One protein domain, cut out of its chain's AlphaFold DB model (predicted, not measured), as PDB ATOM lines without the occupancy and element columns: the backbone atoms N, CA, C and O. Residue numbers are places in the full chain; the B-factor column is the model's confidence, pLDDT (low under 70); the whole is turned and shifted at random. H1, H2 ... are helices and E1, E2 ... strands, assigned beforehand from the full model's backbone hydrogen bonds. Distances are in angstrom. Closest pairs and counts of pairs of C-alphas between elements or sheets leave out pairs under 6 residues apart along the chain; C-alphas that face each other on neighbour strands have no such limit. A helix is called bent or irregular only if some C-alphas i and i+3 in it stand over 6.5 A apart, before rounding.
ATOM      1  N   LYS A   4     222.572 173.581 286.937       97.06
ATOM      2  CA  LYS A   4     222.734 172.178 287.327       97.06
ATOM      3  C   LYS A   4     222.438 171.944 288.812       97.06
ATOM      4  O   LYS A   4     221.707 171.025 289.149       97.06
ATOM      5  N   GLN A   5     222.899 172.836 289.694       98.00
ATOM      6  CA  GLN A   5     222.595 172.739 291.127       98.00
ATOM      7  C   GLN A   5     221.091 172.857 291.427       98.00
ATOM      8  O   GLN A   5     220.627 172.276 292.400       98.00
ATOM      9  N   TYR A   6     220.316 173.613 290.637       98.19
ATOM     10  CA  TYR A   6     218.858 173.653 290.811       98.19
ATOM     11  C   TYR A   6     218.172 172.386 290.304       98.19
ATOM     12  O   TYR A   6     217.210 171.947 290.928       98.19
ATOM     13  N   GLU A   7     218.642 171.814 289.196       97.44
ATOM     14  CA  GLU A   7     218.141 170.534 288.683       97.44
ATOM     15  C   GLU A   7     218.408 169.416 289.701       97.44
ATOM     16  O   GLU A   7     217.476 168.745 290.136       97.44
ATOM     17  N   GLU A   8     219.648 169.296 290.179       98.06
ATOM     18  CA  GLU A   8     220.040 168.341 291.224       98.06
ATOM     19  C   GLU A   8     219.221 168.533 292.506       98.06
ATOM     20  O   GLU A   8     218.751 167.559 293.091       98.06
ATOM     21  N   ALA A   9     218.980 169.778 292.924       97.75
ATOM     22  CA  ALA A   9     218.161 170.057 294.100       97.75
ATOM     23  C   ALA A   9     216.683 169.679 293.906       97.75
ATOM     24  O   ALA A   9     216.049 169.221 294.851       97.75
ATOM     25  N   LEU A  10     216.120 169.843 292.704       97.56
ATOM     26  CA  LEU A  10     214.765 169.370 292.396       97.56
ATOM     27  C   LEU A  10     214.679 167.843 292.485       97.56
ATOM     28  O   LEU A  10     213.748 167.326 293.100       97.56
ATOM     29  N   LEU A  11     215.663 167.132 291.930       97.75
ATOM     30  CA  LEU A  11     215.738 165.672 292.024       97.75
ATOM     31  C   LEU A  11     215.904 165.209 293.480       97.75
ATOM     32  O   LEU A  11     215.229 164.277 293.909       97.75
ATOM     33  N   ALA A  12     216.727 165.905 294.270       97.44
ATOM     34  CA  ALA A  12     216.909 165.626 295.697       97.44
ATOM     35  C   ALA A  12     215.628 165.846 296.525       97.44
ATOM     36  O   ALA A  12     215.427 165.175 297.533       97.44
ATOM     37  N   LEU A  13     214.730 166.735 296.083       96.25
ATOM     38  CA  LEU A  13     213.383 166.897 296.650       96.25
ATOM     39  C   LEU A  13     212.400 165.794 296.208       96.25
ATOM     40  O   LEU A  13     211.210 165.881 296.508       96.25
ATOM     41  N   GLY A  14     212.865 164.776 295.479       96.44
ATOM     42  CA  GLY A  14     212.061 163.660 294.986       96.44
ATOM     43  C   GLY A  14     211.354 163.931 293.657       96.44
ATOM     44  O   GLY A  14     210.498 163.141 293.256       96.44
ATOM     45  N   ALA A  15     211.670 165.033 292.969       97.50
ATOM     46  CA  ALA A  15     211.143 165.253 291.629       97.50
ATOM     47  C   ALA A  15     211.765 164.264 290.630       97.50
ATOM     48  O   ALA A  15     212.920 163.865 290.761       97.50
ATOM     49  N   LYS A  16     211.006 163.903 289.598       97.69
ATOM     50  CA  LYS A  16     211.465 163.066 288.487       97.69
ATOM     51  C   LYS A  16     211.589 163.917 287.237       97.69
ATOM     52  O   LYS A  16     210.672 164.675 286.929       97.69
ATOM     53  N   ASP A  17     212.693 163.786 286.512       97.25
ATOM     54  CA  ASP A  17     212.792 164.366 285.174       97.25
ATOM     55  C   ASP A  17     211.873 163.588 284.222       97.25
ATOM     56  O   ASP A  17     212.004 162.377 284.052       97.25
ATOM     57  N   VAL A  18     210.907 164.295 283.640       96.31
ATOM     58  CA  VAL A  18     209.910 163.759 282.699       96.31
ATOM     59  C   VAL A  18     209.965 164.497 281.358       96.31
ATOM     60  O   VAL A  18     208.980 164.552 280.606       96.31
ATOM     61  N   THR A  19     211.114 165.109 281.073       96.25
ATOM     62  CA  THR A  19     211.402 165.797 279.817       96.25
ATOM     63  C   THR A  19     211.415 164.794 278.668       96.25
ATOM     64  O   THR A  19     212.166 163.823 278.673       96.25
ATOM     65  N   THR A  20     210.587 165.023 277.650       94.62
ATOM     66  CA  THR A  20     210.621 164.213 276.423       94.62
ATOM     67  C   THR A  20     211.687 164.720 275.454       94.62
ATOM     68  O   THR A  20     212.043 165.897 275.477       94.62
ATOM     69  N   LEU A  21     212.121 163.874 274.515       95.44
ATOM     70  CA  LEU A  21     213.073 164.264 273.462       95.44
ATOM     71  C   LEU A  21     212.604 165.496 272.668       95.44
ATOM     72  O   LEU A  21     213.379 166.410 272.401       95.44
ATOM     73  N   SER A  22     211.307 165.567 272.344       94.75
ATOM     74  CA  SER A  22     210.724 166.735 271.668       94.75
ATOM     75  C   SER A  22     210.761 167.994 272.543       94.75
ATOM     76  O   SER A  22     211.024 169.088 272.049       94.75
ATOM     77  N   GLN A  23     210.526 167.870 273.852       94.31
ATOM     78  CA  GLN A  23     210.633 169.001 274.778       94.31
ATOM     79  C   GLN A  23     212.077 169.481 274.899       94.31
ATOM     80  O   GLN A  23     212.316 170.684 274.803       94.31
ATOM     81  N   GLN A  24     213.026 168.554 275.017       95.12
ATOM     82  CA  GLN A  24     214.450 168.857 275.055       95.12
ATOM     83  C   GLN A  24     214.897 169.597 273.786       95.12
ATOM     84  O   GLN A  24     215.543 170.637 273.889       95.12
ATOM     85  N   GLY A  25     214.470 169.136 272.604       95.12
ATOM     86  CA  GLY A  25     214.735 169.816 271.330       95.12
ATOM     87  C   GLY A  25     214.151 171.234 271.246       95.12
ATOM     88  O   GLY A  25     214.706 172.090 270.568       95.12
ATOM     89  N   ASN A  26     213.077 171.513 271.990       94.44
ATOM     90  CA  ASN A  26     212.458 172.838 272.107       94.44
ATOM     91  C   ASN A  26     212.994 173.667 273.293       94.44
ATOM     92  O   ASN A  26     212.366 174.656 273.690       94.44
ATOM     93  N   GLY A  27     214.092 173.242 273.927       94.88
ATOM     94  CA  GLY A  27     214.663 173.924 275.092       94.88
ATOM     95  C   GLY A  27     213.703 173.968 276.286       94.88
ATOM     96  O   GLY A  27     213.595 174.986 276.972       94.88
ATOM     97  N   THR A  28     212.924 172.904 276.484       96.88
ATOM     98  CA  THR A  28     212.013 172.735 277.619       96.88
ATOM     99  C   THR A  28     212.527 171.630 278.530       96.88
ATOM    100  O   THR A  28     212.799 170.532 278.056       96.88
ATOM    101  N   THR A  29     212.565 171.893 279.835       97.56
ATOM    102  CA  THR A  29     212.813 170.880 280.872       97.56
ATOM    103  C   THR A  29     211.567 170.751 281.744       97.56
ATOM    104  O   THR A  29     210.966 171.762 282.124       97.56
ATOM    105  N   ALA A  30     211.145 169.522 282.040       97.25
ATOM    106  CA  ALA A  30     209.939 169.215 282.795       97.25
ATOM    107  C   ALA A  30     210.217 168.237 283.943       97.25
ATOM    108  O   ALA A  30     210.905 167.239 283.771       97.25
ATOM    109  N   PHE A  31     209.608 168.504 285.095       97.62
ATOM    110  CA  PHE A  31     209.739 167.712 286.308       97.62
ATOM    111  C   PHE A  31     208.365 167.312 286.839       97.62
ATOM    112  O   PHE A  31     207.462 168.146 286.927       97.62
ATOM    113  N   GLU A  32     208.214 166.055 287.233       96.75
ATOM    114  CA  GLU A  32     207.088 165.578 288.030       96.75
ATOM    115  C   GLU A  32     207.474 165.641 289.509       96.75
ATOM    116  O   GLU A  32     208.450 165.029 289.932       96.75
ATOM    117  N   LEU A  33     206.737 166.421 290.297       95.75
ATOM    118  CA  LEU A  33     206.962 166.560 291.733       95.75
ATOM    119  C   LEU A  33     206.354 165.369 292.496       95.75
ATOM    120  O   LEU A  33     205.358 164.815 292.031       95.75
ATOM    121  N   PRO A  34     206.824 165.053 293.721       94.56
ATOM    122  CA  PRO A  34     206.222 164.004 294.561       94.56
ATOM    123  C   PRO A  34     204.722 164.184 294.828       94.56
ATOM    124  O   PRO A  34     204.009 163.227 295.095       94.56
ATOM    125  N   THR A  35     204.229 165.420 294.728       92.56
ATOM    126  CA  THR A  35     202.804 165.767 294.861       92.56
ATOM    127  C   THR A  35     201.965 165.429 293.616       92.56
ATOM    128  O   THR A  35     200.791 165.790 293.557       92.56
ATOM    129  N   GLY A  36     202.558 164.805 292.591       92.06
ATOM    130  CA  GLY A  36     201.924 164.468 291.309       92.06
ATOM    131  C   GLY A  36     201.794 165.643 290.333       92.06
ATOM    132  O   GLY A  36     201.229 165.498 289.250       92.06
ATOM    133  N   GLN A  37     202.286 166.832 290.699       93.38
ATOM    134  CA  GLN A  37     202.253 168.008 289.832       93.38
ATOM    135  C   GLN A  37     203.381 167.970 288.814       93.38
ATOM    136  O   GLN A  37     204.537 167.777 289.180       93.38
ATOM    137  N   VAL A  38     203.068 168.272 287.558       95.19
ATOM    138  CA  VAL A  38     204.080 168.376 286.503       95.19
ATOM    139  C   VAL A  38     204.379 169.842 286.246       95.19
ATOM    140  O   VAL A  38     203.485 170.622 285.911       95.19
ATOM    141  N   VAL A  39     205.639 170.236 286.384       96.50
ATOM    142  CA  VAL A  39     206.102 171.609 286.177       96.50
ATOM    143  C   VAL A  39     207.189 171.669 285.114       96.50
ATOM    144  O   VAL A  39     207.932 170.715 284.935       96.50
ATOM    145  N   SER A  40     207.290 172.775 284.382       97.31
ATOM    146  CA  SER A  40     208.298 172.932 283.332       97.31
ATOM    147  C   SER A  40     208.813 174.354 283.194       97.31
ATOM    148  O   SER A  40     208.118 175.331 283.489       97.31
ATOM    149  N   GLU A  41     210.039 174.464 282.700       97.62
ATOM    150  CA  GLU A  41     210.652 175.705 282.244       97.62
ATOM    151  C   GLU A  41     210.887 175.635 280.737       97.62
ATOM    152  O   GLU A  41     211.161 174.565 280.200       97.62
ATOM    153  N   HIS A  42     210.727 176.767 280.059       97.50
ATOM    154  CA  HIS A  42     210.811 176.852 278.606       97.50
ATOM    155  C   HIS A  42     211.800 177.937 278.197       97.50
ATOM    156  O   HIS A  42     211.755 179.051 278.731       97.50
ATOM    157  N   GLN A  43     212.601 177.673 277.166       96.88
ATOM    158  CA  GLN A  43     213.513 178.652 276.571       96.88
ATOM    159  C   GLN A  43     212.805 179.935 276.097       96.88
ATOM    160  O   GLN A  43     213.400 181.007 276.119       96.88
ATOM    161  N   THR A  44     211.503 179.865 275.794       96.31
ATOM    162  CA  THR A  44     210.630 181.023 275.496       96.31
ATOM    163  C   THR A  44     210.347 181.932 276.704       96.31
ATOM    164  O   THR A  44     209.556 182.868 276.618       96.31
ATOM    165  N   GLY A  45     210.959 181.654 277.855       97.25
ATOM    166  CA  GLY A  45     210.879 182.465 279.063       97.25
ATOM    167  C   GLY A  45     209.712 182.117 279.986       97.25
ATOM    168  O   GLY A  45     209.531 182.770 281.019       97.25
ATOM    169  N   TYR A  46     208.923 181.099 279.648       97.44
ATOM    170  CA  TYR A  46     207.786 180.660 280.453       97.44
ATOM    171  C   TYR A  46     208.171 179.630 281.510       97.44
ATOM    172  O   TYR A  46     209.080 178.823 281.331       97.44
ATOM    173  N   ILE A  47     207.400 179.626 282.592       97.69
ATOM    174  CA  ILE A  47     207.422 178.595 283.625       97.69
ATOM    175  C   ILE A  47     205.982 178.161 283.870       97.69
ATOM    176  O   ILE A  47     205.103 179.014 284.045       97.69
ATOM    177  N   ARG A  48     205.717 176.854 283.841       95.94
ATOM    178  CA  ARG A  48     204.352 176.324 283.788       95.94
ATOM    179  C   ARG A  48     204.136 175.160 284.741       95.94
ATOM    180  O   ARG A  48     205.059 174.411 285.031       95.94
ATOM    181  N   ARG A  49     202.885 175.005 285.172       94.88
ATOM    182  CA  ARG A  49     202.305 173.747 285.645       94.88
ATOM    183  C   ARG A  49     201.490 173.145 284.509       94.88
ATOM    184  O   ARG A  49     200.539 173.774 284.032       94.88
ATOM    185  N   ASN A  50     201.857 171.945 284.102       93.94
ATOM    186  CA  ASN A  50     201.270 171.206 282.996       93.94
ATOM    187  C   ASN A  50     200.152 170.309 283.533       93.94
ATOM    188  O   ASN A  50     200.327 169.103 283.659       93.94
ATOM    189  N   ILE A  51     199.008 170.919 283.858       91.31
ATOM    190  CA  ILE A  51     197.867 170.239 284.500       91.31
ATOM    191  C   ILE A  51     197.397 169.044 283.661       91.31
ATOM    192  O   ILE A  51     197.048 168.011 284.212       91.31
ATOM    193  N   TYR A  52     197.477 169.158 282.335       88.00
ATOM    194  CA  TYR A  52     197.136 168.095 281.384       88.00
ATOM    195  C   TYR A  52     197.987 166.819 281.496       88.00
ATOM    196  O   TYR A  52     197.631 165.808 280.899       88.00
ATOM    197  N   ARG A  53     199.123 166.859 282.204       87.12
ATOM    198  CA  ARG A  53     199.966 165.685 282.484       87.12
ATOM    199  C   ARG A  53     199.778 165.127 283.890       87.12
ATOM    200  O   ARG A  53     200.415 164.137 284.223       87.12
ATOM    201  N   GLU A  54     198.961 165.761 284.723       86.50
ATOM    202  CA  GLU A  54     198.783 165.326 286.106       86.50
ATOM    203  C   GLU A  54     197.752 164.189 286.186       86.50
ATOM    204  O   GLU A  54     196.697 164.271 285.542       86.50
ATOM    205  N   PRO A  55     198.004 163.142 286.993       77.81
ATOM    206  CA  PRO A  55     197.076 162.026 287.147       77.81
ATOM    207  C   PRO A  55     195.673 162.495 287.556       77.81
ATOM    208  O   PRO A  55     195.509 163.299 288.476       77.81
ATOM    209  N   GLY A  56     194.640 162.016 286.859       78.50
ATOM    210  CA  GLY A  56     193.239 162.342 287.161       78.50
ATOM    211  C   GLY A  56     192.814 163.788 286.859       78.50
ATOM    212  O   GLY A  56     191.661 164.146 287.096       78.50
ATOM    213  N   LYS A  57     193.699 164.638 286.318       70.19
ATOM    214  CA  LYS A  57     193.397 166.030 285.941       70.19
ATOM    215  C   LYS A  57     193.289 166.135 284.413       70.19
ATOM    216  O   LYS A  57     194.160 166.666 283.736       70.19
ATOM    217  N   GLY A  58     192.188 165.629 283.858       56.88
ATOM    218  CA  GLY A  58     191.916 165.559 282.411       56.88
ATOM    219  C   GLY A  58     191.600 166.895 281.721       56.88
ATOM    220  O   GLY A  58     190.611 167.000 281.004       56.88
ATOM    221  N   GLY A  59     192.397 167.941 281.932       63.62
ATOM    222  CA  GLY A  59     192.189 169.237 281.287       63.62
ATOM    223  C   GLY A  59     193.424 169.668 280.520       63.62
ATOM    224  O   GLY A  59     194.475 169.806 281.134       63.62
ATOM    225  N   GLY A  60     193.291 169.966 279.220       72.56
ATOM    226  CA  GLY A  60     194.318 170.554 278.335       72.56
ATOM    227  C   GLY A  60     194.788 171.963 278.741       72.56
ATOM    228  O   GLY A  60     195.002 172.833 277.904       72.56
ATOM    229  N   ARG A  61     194.871 172.230 280.045       84.69
ATOM    230  CA  ARG A  61     195.149 173.521 280.658       84.69
ATOM    231  C   ARG A  61     196.583 173.541 281.166       84.69
ATOM    232  O   ARG A  61     197.116 172.545 281.651       84.69
ATOM    233  N   CYS A  62     197.178 174.723 281.116       90.31
ATOM    234  CA  CYS A  62     198.439 175.022 281.775       90.31
ATOM    235  C   CYS A  62     198.237 176.220 282.698       90.31
ATOM    236  O   CYS A  62     197.526 177.160 282.344       90.31
ATOM    237  N   TYR A  63     198.911 176.223 283.843       91.12
ATOM    238  CA  TYR A  63     199.016 177.417 284.678       91.12
ATOM    239  C   TYR A  63     200.405 178.032 284.528       91.12
ATOM    240  O   TYR A  63     201.403 177.324 284.611       91.12
ATOM    241  N   GLN A  64     200.485 179.341 284.298       93.81
ATOM    242  CA  GLN A  64     201.750 180.054 284.098       93.81
ATOM    243  C   GLN A  64     202.182 180.747 285.393       93.81
ATOM    244  O   GLN A  64     201.436 181.551 285.950       93.81
ATOM    245  N   PHE A  65     203.408 180.480 285.846       94.25
ATOM    246  CA  PHE A  65     203.970 181.069 287.070       94.25
ATOM    247  C   PHE A  65     204.639 182.430 286.850       94.25
ATOM    248  O   PHE A  65     205.067 183.080 287.805       94.25
ATOM    249  N   ASN A  66     204.774 182.855 285.595       96.00
ATOM    250  CA  ASN A  66     205.351 184.145 285.254       96.00
ATOM    251  C   ASN A  66     204.565 185.290 285.927       96.00
ATOM    252  O   ASN A  66     203.325 185.271 285.889       96.00
ATOM    253  N   PRO A  67     205.262 186.294 286.502       94.44
ATOM    254  CA  PRO A  67     204.630 187.513 286.995       94.44
ATOM    255  C   PRO A  67     203.755 188.159 285.924       94.44
ATOM    256  O   PRO A  67     204.014 188.003 284.727       94.44
ATOM    257  N   THR A  68     202.728 188.883 286.356       95.50
ATOM    258  CA  THR A  68     201.848 189.624 285.449       95.50
ATOM    259  C   THR A  68     202.028 191.115 285.592       95.50
ATOM    260  O   THR A  68     202.185 191.605 286.706       95.50
ATOM    261  N   TYR A  69     201.872 191.827 284.486       94.31
ATOM    262  CA  TYR A  69     201.756 193.276 284.460       94.31
ATOM    263  C   TYR A  69     200.564 193.683 283.594       94.31
ATOM    264  O   TYR A  69     200.093 192.907 282.758       94.31
ATOM    265  N   ASN A  70     200.043 194.878 283.855       95.31
ATOM    266  CA  ASN A  70     198.926 195.450 283.118       95.31
ATOM    267  C   ASN A  70     199.440 196.117 281.842       95.31
ATOM    268  O   ASN A  70     200.434 196.837 281.886       95.31
ATOM    269  N   VAL A  71     198.742 195.902 280.732       93.31
ATOM    270  CA  VAL A  71     198.944 196.641 279.484       93.31
ATOM    271  C   VAL A  71     197.603 197.123 278.937       93.31
ATOM    272  O   VAL A  71     196.589 196.439 279.138       93.31
ATOM    273  N   PRO A  72     197.581 198.248 278.212       94.31
ATOM    274  CA  PRO A  72     196.447 198.575 277.367       94.31
ATOM    275  C   PRO A  72     196.295 197.491 276.294       94.31
ATOM    276  O   PRO A  72     197.274 197.005 275.717       94.31
ATOM    277  N   TYR A  73     195.061 197.073 276.052       93.25
ATOM    278  CA  TYR A  73     194.725 196.081 275.039       93.25
ATOM    279  C   TYR A  73     193.635 196.615 274.130       93.25
ATOM    280  O   TYR A  73     192.685 197.245 274.594       93.25
ATOM    281  N   GLN A  74     193.783 196.341 272.838       94.75
ATOM    282  CA  GLN A  74     192.794 196.679 271.832       94.75
ATOM    283  C   GLN A  74     192.627 195.510 270.863       94.75
ATOM    284  O   GLN A  74     193.612 194.858 270.502       94.75
ATOM    285  N   SER A  75     191.394 195.246 270.447       94.50
ATOM    286  CA  SER A  75     191.079 194.259 269.415       94.50
ATOM    287  C   SER A  75     189.815 194.634 268.654       94.50
ATOM    288  O   SER A  75     188.952 195.341 269.172       94.50
ATOM    289  N   ILE A  76     189.704 194.144 267.420       97.44
ATOM    290  CA  ILE A  76     188.441 194.127 266.685       97.44
ATOM    291  C   ILE A  76     187.787 192.768 266.931       97.44
ATOM    292  O   ILE A  76     188.421 191.731 266.716       97.44
ATOM    293  N   GLY A  77     186.558 192.770 267.445       95.62
ATOM    294  CA  GLY A  77     185.788 191.551 267.669       95.62
ATOM    295  C   GLY A  77     185.318 190.925 266.359       95.62
ATOM    296  O   GLY A  77     185.365 191.541 265.298       95.62
ATOM    297  N   GLN A  78     184.820 189.690 266.434       95.75
ATOM    298  CA  GLN A  78     184.211 189.018 265.275       95.75
ATOM    299  C   GLN A  78     182.976 189.763 264.740       95.75
ATOM    300  O   GLN A  78     182.605 189.593 263.586       95.75
ATOM    301  N   ASP A  79     182.371 190.615 265.567       97.06
ATOM    302  CA  ASP A  79     181.283 191.531 265.222       97.06
ATOM    303  C   ASP A  79     181.756 192.830 264.538       97.06
ATOM    304  O   ASP A  79     180.945 193.711 264.259       97.06
ATOM    305  N   GLY A  80     183.063 192.983 264.306       97.25
ATOM    306  CA  GLY A  80     183.665 194.159 263.682       97.25
ATOM    307  C   GLY A  80     183.843 195.364 264.611       97.25
ATOM    308  O   GLY A  80     184.301 196.412 264.155       97.25
ATOM    309  N   LYS A  81     183.514 195.259 265.906       97.69
ATOM    310  CA  LYS A  81     183.609 196.390 266.846       97.69
ATOM    311  C   LYS A  81     184.978 196.479 267.509       97.69
ATOM    312  O   LYS A  81     185.619 195.465 267.773       97.69
ATOM    313  N   LEU A  82     185.404 197.703 267.825       96.94
ATOM    314  CA  LEU A  82     186.627 197.962 268.583       96.94
ATOM    315  C   LEU A  82     186.393 197.800 270.085       96.94
ATOM    316  O   LEU A  82     185.607 198.528 270.687       96.94
ATOM    317  N   TYR A  83     187.158 196.903 270.694       93.50
ATOM    318  CA  TYR A  83     187.214 196.683 272.131       93.50
ATOM    319  C   TYR A  83     188.520 197.258 272.668       93.50
ATOM    320  O   TYR A  83     189.593 196.930 272.162       93.50
ATOM    321  N   LYS A  84     188.441 198.112 273.695       94.44
ATOM    322  CA  LYS A  84     189.602 198.657 274.413       94.44
ATOM    323  C   LYS A  84     189.505 198.289 275.887       94.44
ATOM    324  O   LYS A  84     188.432 198.393 276.475       94.44
ATOM    325  N   TYR A  85     190.618 197.875 276.478       88.62
ATOM    326  CA  TYR A  85     190.690 197.546 277.897       88.62
ATOM    327  C   TYR A  85     191.971 198.098 278.513       88.62
ATOM    328  O   TYR A  85     193.077 197.776 278.070       88.62
ATOM    329  N   GLU A  86     191.808 198.894 279.565       83.69
ATOM    330  CA  GLU A  86     192.901 199.339 280.419       83.69
ATOM    331  C   GLU A  86     193.126 198.277 281.500       83.69
ATOM    332  O   GLU A  86     192.268 198.044 282.349       83.69
ATOM    333  N   GLY A  87     194.274 197.593 281.457       85.12
ATOM    334  CA  GLY A  87     194.649 196.631 282.500       85.12
ATOM    335  C   GLY A  87     194.715 195.163 282.083       85.12
ATOM    336  O   GLY A  87     194.668 194.286 282.948       85.12
ATOM    337  N   SER A  88     194.834 194.859 280.788       87.62
ATOM    338  CA  SER A  88     194.960 193.474 280.327       87.62
ATOM    339  C   SER A  88     196.231 192.848 280.894       87.62
ATOM    340  O   SER A  88     197.303 193.456 280.880       87.62
ATOM    341  N   LYS A  89     196.128 191.628 281.425       90.94
ATOM    342  CA  LYS A  89     197.256 190.957 282.079       90.94
ATOM    343  C   LYS A  89     198.164 190.313 281.035       90.94
ATOM    344  O   LYS A  89     197.805 189.315 280.413       90.94
ATOM    345  N   ARG A  90     199.386 190.827 280.899       92.44
ATOM    346  CA  ARG A  90     200.490 190.164 280.183       92.44
ATOM    347  C   ARG A  90     201.438 189.500 281.167       92.44
ATOM    348  O   ARG A  90     201.440 189.822 282.352       92.44
ATOM    349  N   ARG A  91     202.234 188.549 280.677       94.56
ATOM    350  CA  ARG A  91     203.217 187.803 281.470       94.56
ATOM    351  C   ARG A  91     204.616 188.337 281.216       94.56
ATOM    352  O   ARG A  91     205.009 188.503 280.067       94.56
ATOM    353  N   THR A  92     205.385 188.538 282.279       95.81
ATOM    354  CA  THR A  92     206.809 188.858 282.177       95.81
ATOM    355  C   THR A  92     207.583 187.597 281.808       95.81
ATOM    356  O   THR A  92     207.624 186.640 282.589       95.81
ATOM    357  N   LEU A  93     208.189 187.583 280.622       96.62
ATOM    358  CA  LEU A  93     209.068 186.498 280.184       96.62
ATOM    359  C   LEU A  93     210.378 186.524 280.977       96.62
ATOM    360  O   LEU A  93     210.920 187.586 281.273       96.62
ATOM    361  N   ILE A  94     210.878 185.346 281.345       97.31
ATOM    362  CA  ILE A  94     212.079 185.187 282.167       97.31
ATOM    363  C   ILE A  94     213.138 184.475 281.332       97.31
ATOM    364  O   ILE A  94     213.177 183.249 281.286       97.31
ATOM    365  N   TRP A  95     214.004 185.239 280.671       97.06
ATOM    366  CA  TRP A  95     215.003 184.695 279.740       97.06
ATOM    367  C   TRP A  95     216.136 183.930 280.428       97.06
ATOM    368  O   TRP A  95     216.621 182.932 279.898       97.06
ATOM    369  N   SER A  96     216.498 184.322 281.651       97.12
ATOM    370  CA  SER A  96     217.481 183.600 282.462       97.12
ATOM    371  C   SER A  96     216.940 182.231 282.891       97.12
ATOM    372  O   SER A  96     216.048 182.152 283.743       97.12
ATOM    373  N   ARG A  97     217.519 181.150 282.353       97.25
ATOM    374  CA  ARG A  97     217.165 179.766 282.708       97.25
ATOM    375  C   ARG A  97     217.398 179.484 284.189       97.25
ATOM    376  O   ARG A  97     216.471 179.047 284.866       97.25
ATOM    377  N   LYS A  98     218.543 179.896 284.742       97.81
ATOM    378  CA  LYS A  98     218.788 179.929 286.200       97.81
ATOM    379  C   LYS A  98     217.628 180.526 287.010       97.81
ATOM    380  O   LYS A  98     217.242 179.973 288.038       97.81
ATOM    381  N   THR A  99     217.057 181.648 286.571       97.62
ATOM    382  CA  THR A  99     215.933 182.288 287.279       97.62
ATOM    383  C   THR A  99     214.646 181.473 287.158       97.62
ATOM    384  O   THR A  99     213.874 181.403 288.120       97.62
ATOM    385  N   ARG A 100     214.415 180.827 286.009       97.94
ATOM    386  CA  ARG A 100     213.277 179.918 285.828       97.94
ATOM    387  C   ARG A 100     213.378 178.687 286.726       97.94
ATOM    388  O   ARG A 100     212.434 178.407 287.465       97.94
ATOM    389  N   LEU A 101     214.537 178.034 286.747       97.69
ATOM    390  CA  LEU A 101     214.813 176.882 287.608       97.69
ATOM    391  C   LEU A 101     214.686 177.238 289.095       97.69
ATOM    392  O   LEU A 101     214.005 176.533 289.835       97.69
ATOM    393  N   LYS A 102     215.214 178.396 289.523       97.62
ATOM    394  CA  LYS A 102     215.019 178.902 290.894       97.62
ATOM    395  C   LYS A 102     213.538 178.995 291.272       97.62
ATOM    396  O   LYS A 102     213.155 178.635 292.381       97.62
ATOM    397  N   LYS A 103     212.693 179.505 290.371       96.75
ATOM    398  CA  LYS A 103     211.250 179.631 290.624       96.75
ATOM    399  C   LYS A 103     210.555 178.273 290.702       96.75
ATOM    400  O   LYS A 103     209.691 178.120 291.561       96.75
ATOM    401  N   LEU A 104     210.937 177.307 289.863       96.62
ATOM    402  CA  LEU A 104     210.445 175.928 289.968       96.62
ATOM    403  C   LEU A 104     210.830 175.294 291.304       96.62
ATOM    404  O   LEU A 104     209.969 174.752 291.986       96.62
ATOM    405  N   PHE A 105     212.088 175.441 291.710       97.00
ATOM    406  CA  PHE A 105     212.591 174.942 292.986       97.00
ATOM    407  C   PHE A 105     211.821 175.517 294.185       97.00
ATOM    408  O   PHE A 105     211.306 174.770 295.013       97.00
ATOM    409  N   LEU A 106     211.647 176.842 294.243       96.25
ATOM    410  CA  LEU A 106     210.866 177.486 295.308       96.25
ATOM    411  C   LEU A 106     209.394 177.049 295.305       96.25
ATOM    412  O   LEU A 106     208.783 176.911 296.364       96.25
ATOM    413  N   TYR A 107     208.816 176.836 294.122       95.50
ATOM    414  CA  TYR A 107     207.460 176.310 294.001       95.50
ATOM    415  C   TYR A 107     207.359 174.878 294.538       95.50
ATOM    416  O   TYR A 107     206.426 174.589 295.288       95.50
ATOM    417  N   ALA A 108     208.320 174.011 294.206       95.50
ATOM    418  CA  ALA A 108     208.375 172.638 294.695       95.50
ATOM    419  C   ALA A 108     208.456 172.597 296.228       95.50
ATOM    420  O   ALA A 108     207.613 171.957 296.850       95.50
ATOM    421  N   ILE A 109     209.362 173.374 296.837       96.19
ATOM    422  CA  ILE A 109     209.461 173.500 298.303       96.19
ATOM    423  C   ILE A 109     208.122 173.927 298.908       96.19
ATOM    424  O   ILE A 109     207.618 173.289 299.828       96.19
ATOM    425  N   LYS A 110     207.508 174.988 298.369       95.00
ATOM    426  CA  LYS A 110     206.216 175.481 298.867       95.00
ATOM    427  C   LYS A 110     205.137 174.398 298.815       95.00
ATOM    428  O   LYS A 110     204.275 174.361 299.685       95.00
ATOM    429  N   LYS A 111     205.136 173.566 297.773       92.31
ATOM    430  CA  LYS A 111     204.139 172.505 297.605       92.31
ATOM    431  C   LYS A 111     204.388 171.293 298.481       92.31
ATOM    432  O   LYS A 111     203.411 170.699 298.905       92.31
ATOM    433  N   LEU A 112     205.642 170.968 298.765       91.94
ATOM    434  CA  LEU A 112     205.986 169.899 299.698       91.94
ATOM    435  C   LEU A 112     205.686 170.295 301.151       91.94
ATOM    436  O   LEU A 112     205.217 169.463 301.912       91.94
ATOM    437  N   ASN A 113     205.883 171.565 301.516       89.81
ATOM    438  CA  ASN A 113     205.643 172.043 302.885       89.81
ATOM    439  C   ASN A 113     204.171 172.352 303.197       89.81
ATOM    440  O   ASN A 113     203.786 172.363 304.360       89.81
ATOM    441  N   ASN A 114     203.363 172.647 302.176       79.38
ATOM    442  CA  ASN A 114     201.937 172.959 302.320       79.38
ATOM    443  C   ASN A 114     201.052 171.860 301.699       79.38
ATOM    444  O   ASN A 114     199.962 172.173 301.207       79.38
ATOM    445  N   GLY A 115     201.590 170.640 301.598       55.16
ATOM    446  CA  GLY A 115     200.891 169.447 301.118       55.16
ATOM    447  C   GLY A 115     199.930 168.900 302.157       55.16
ATOM    448  O   GLY A 115     200.275 168.973 303.355       55.16
TER     449      GLY A 115
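AT A GLANCE: This is residues 4 to 115 of the 115 residues of an uncharacterized protein of Candidatus Bathyarchaeota archaeon (UniProt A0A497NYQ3). A small body is built of a three-stranded sheet, E1 E2 E3, with the long helix H3 packed over one face and H1 beside H3; a long, bent two-stranded hairpin, E4 and E5, reaches away from this body as an arm. The arm makes much of the length, and a long loop, residues 50 to 67, runs from the sheet to it. The printed part has 112 residues, with three named helices and five named strands in the order H1 H2 E1 E2 E3 E4 E5 H3. Both sheets, E1 - E2 - E3 and E4 - E5, are antiparallel, and the class is mixed, helices and strands. The whole is loose, with a radius of gyration of the C-alphas of 16.7 A, and elongated, spanning 53 by 33 by 32 A.

HOW THE PARTS SIT: E1, residues 28 to 32, E2, residues 38 to 42, and E3, residues 47 to 49, form a meander, each strand the antiparallel neighbour of the one before. In the hairpin of E1 and E2, N 31 and O 39 are 2.8 A apart, within hydrogen-bond range; in that of E2 and E3, N 40 and O 48 are also 2.8 A apart. H3, residues 97 to 113, is on one face of this sheet, in two layers, helix over sheet, at a height over the sheet of 9.7 A. It lies over E2 and only just over E3, on which 3 of its C-alphas fall, and runs along the strands, at 11 degrees to E2 on the local plane. The closest C-alphas of E2 and H3 are those of Glu 41 and Arg 100, 6.1 A apart. H1, residues 4 to 12, touches H3, the closest C-alphas being those of Leu 10 and Phe 105 at 6.0 A, with a shallow tilt of 19 degrees, the same way. H1 only grazes the sheet, with residues 7 to 11, and H2, residues 21 to 25, only grazes it, with residues 21 to 24. Residues 63 to 64 pair antiparallel with residues 48 to 49 of E3. E4, residues 68 to 76, and E5, residues 82 to 91, form a hairpin, with N 73 and O 85 at 2.9 A; E4 bends by 59 degrees at residue 71 and E5 by 76 degrees at residue 86. E4 is apart from H3, and E5 is apart from E3. In H1, H2 and H3 every O i to N i+4 pair is within hydrogen-bond range.

IN THESE COORDINATES: E1 is 13.6 A from first to last C-alpha, E2 13.4 A, E4 23.5 A and E5 23.3 A. H1 is 12.1 A long and begins at C-alpha 4, (222.734, 172.178, 287.327). E4 ends at C-alpha 76, (188.441, 194.127, 266.685). H3, 24.5 A long, ends at C-alpha 113, (205.643, 172.043, 302.885).

THE WHOLE: The two C-alphas farthest apart are those of Ala 12 and Gly 80, at 54.3 A. The printed part has no cut; the link from E3 to E4, 18 residues, is long. The mean pLDDT of the printed part is 93.1, and residues 58 to 59 and 115 are under 70.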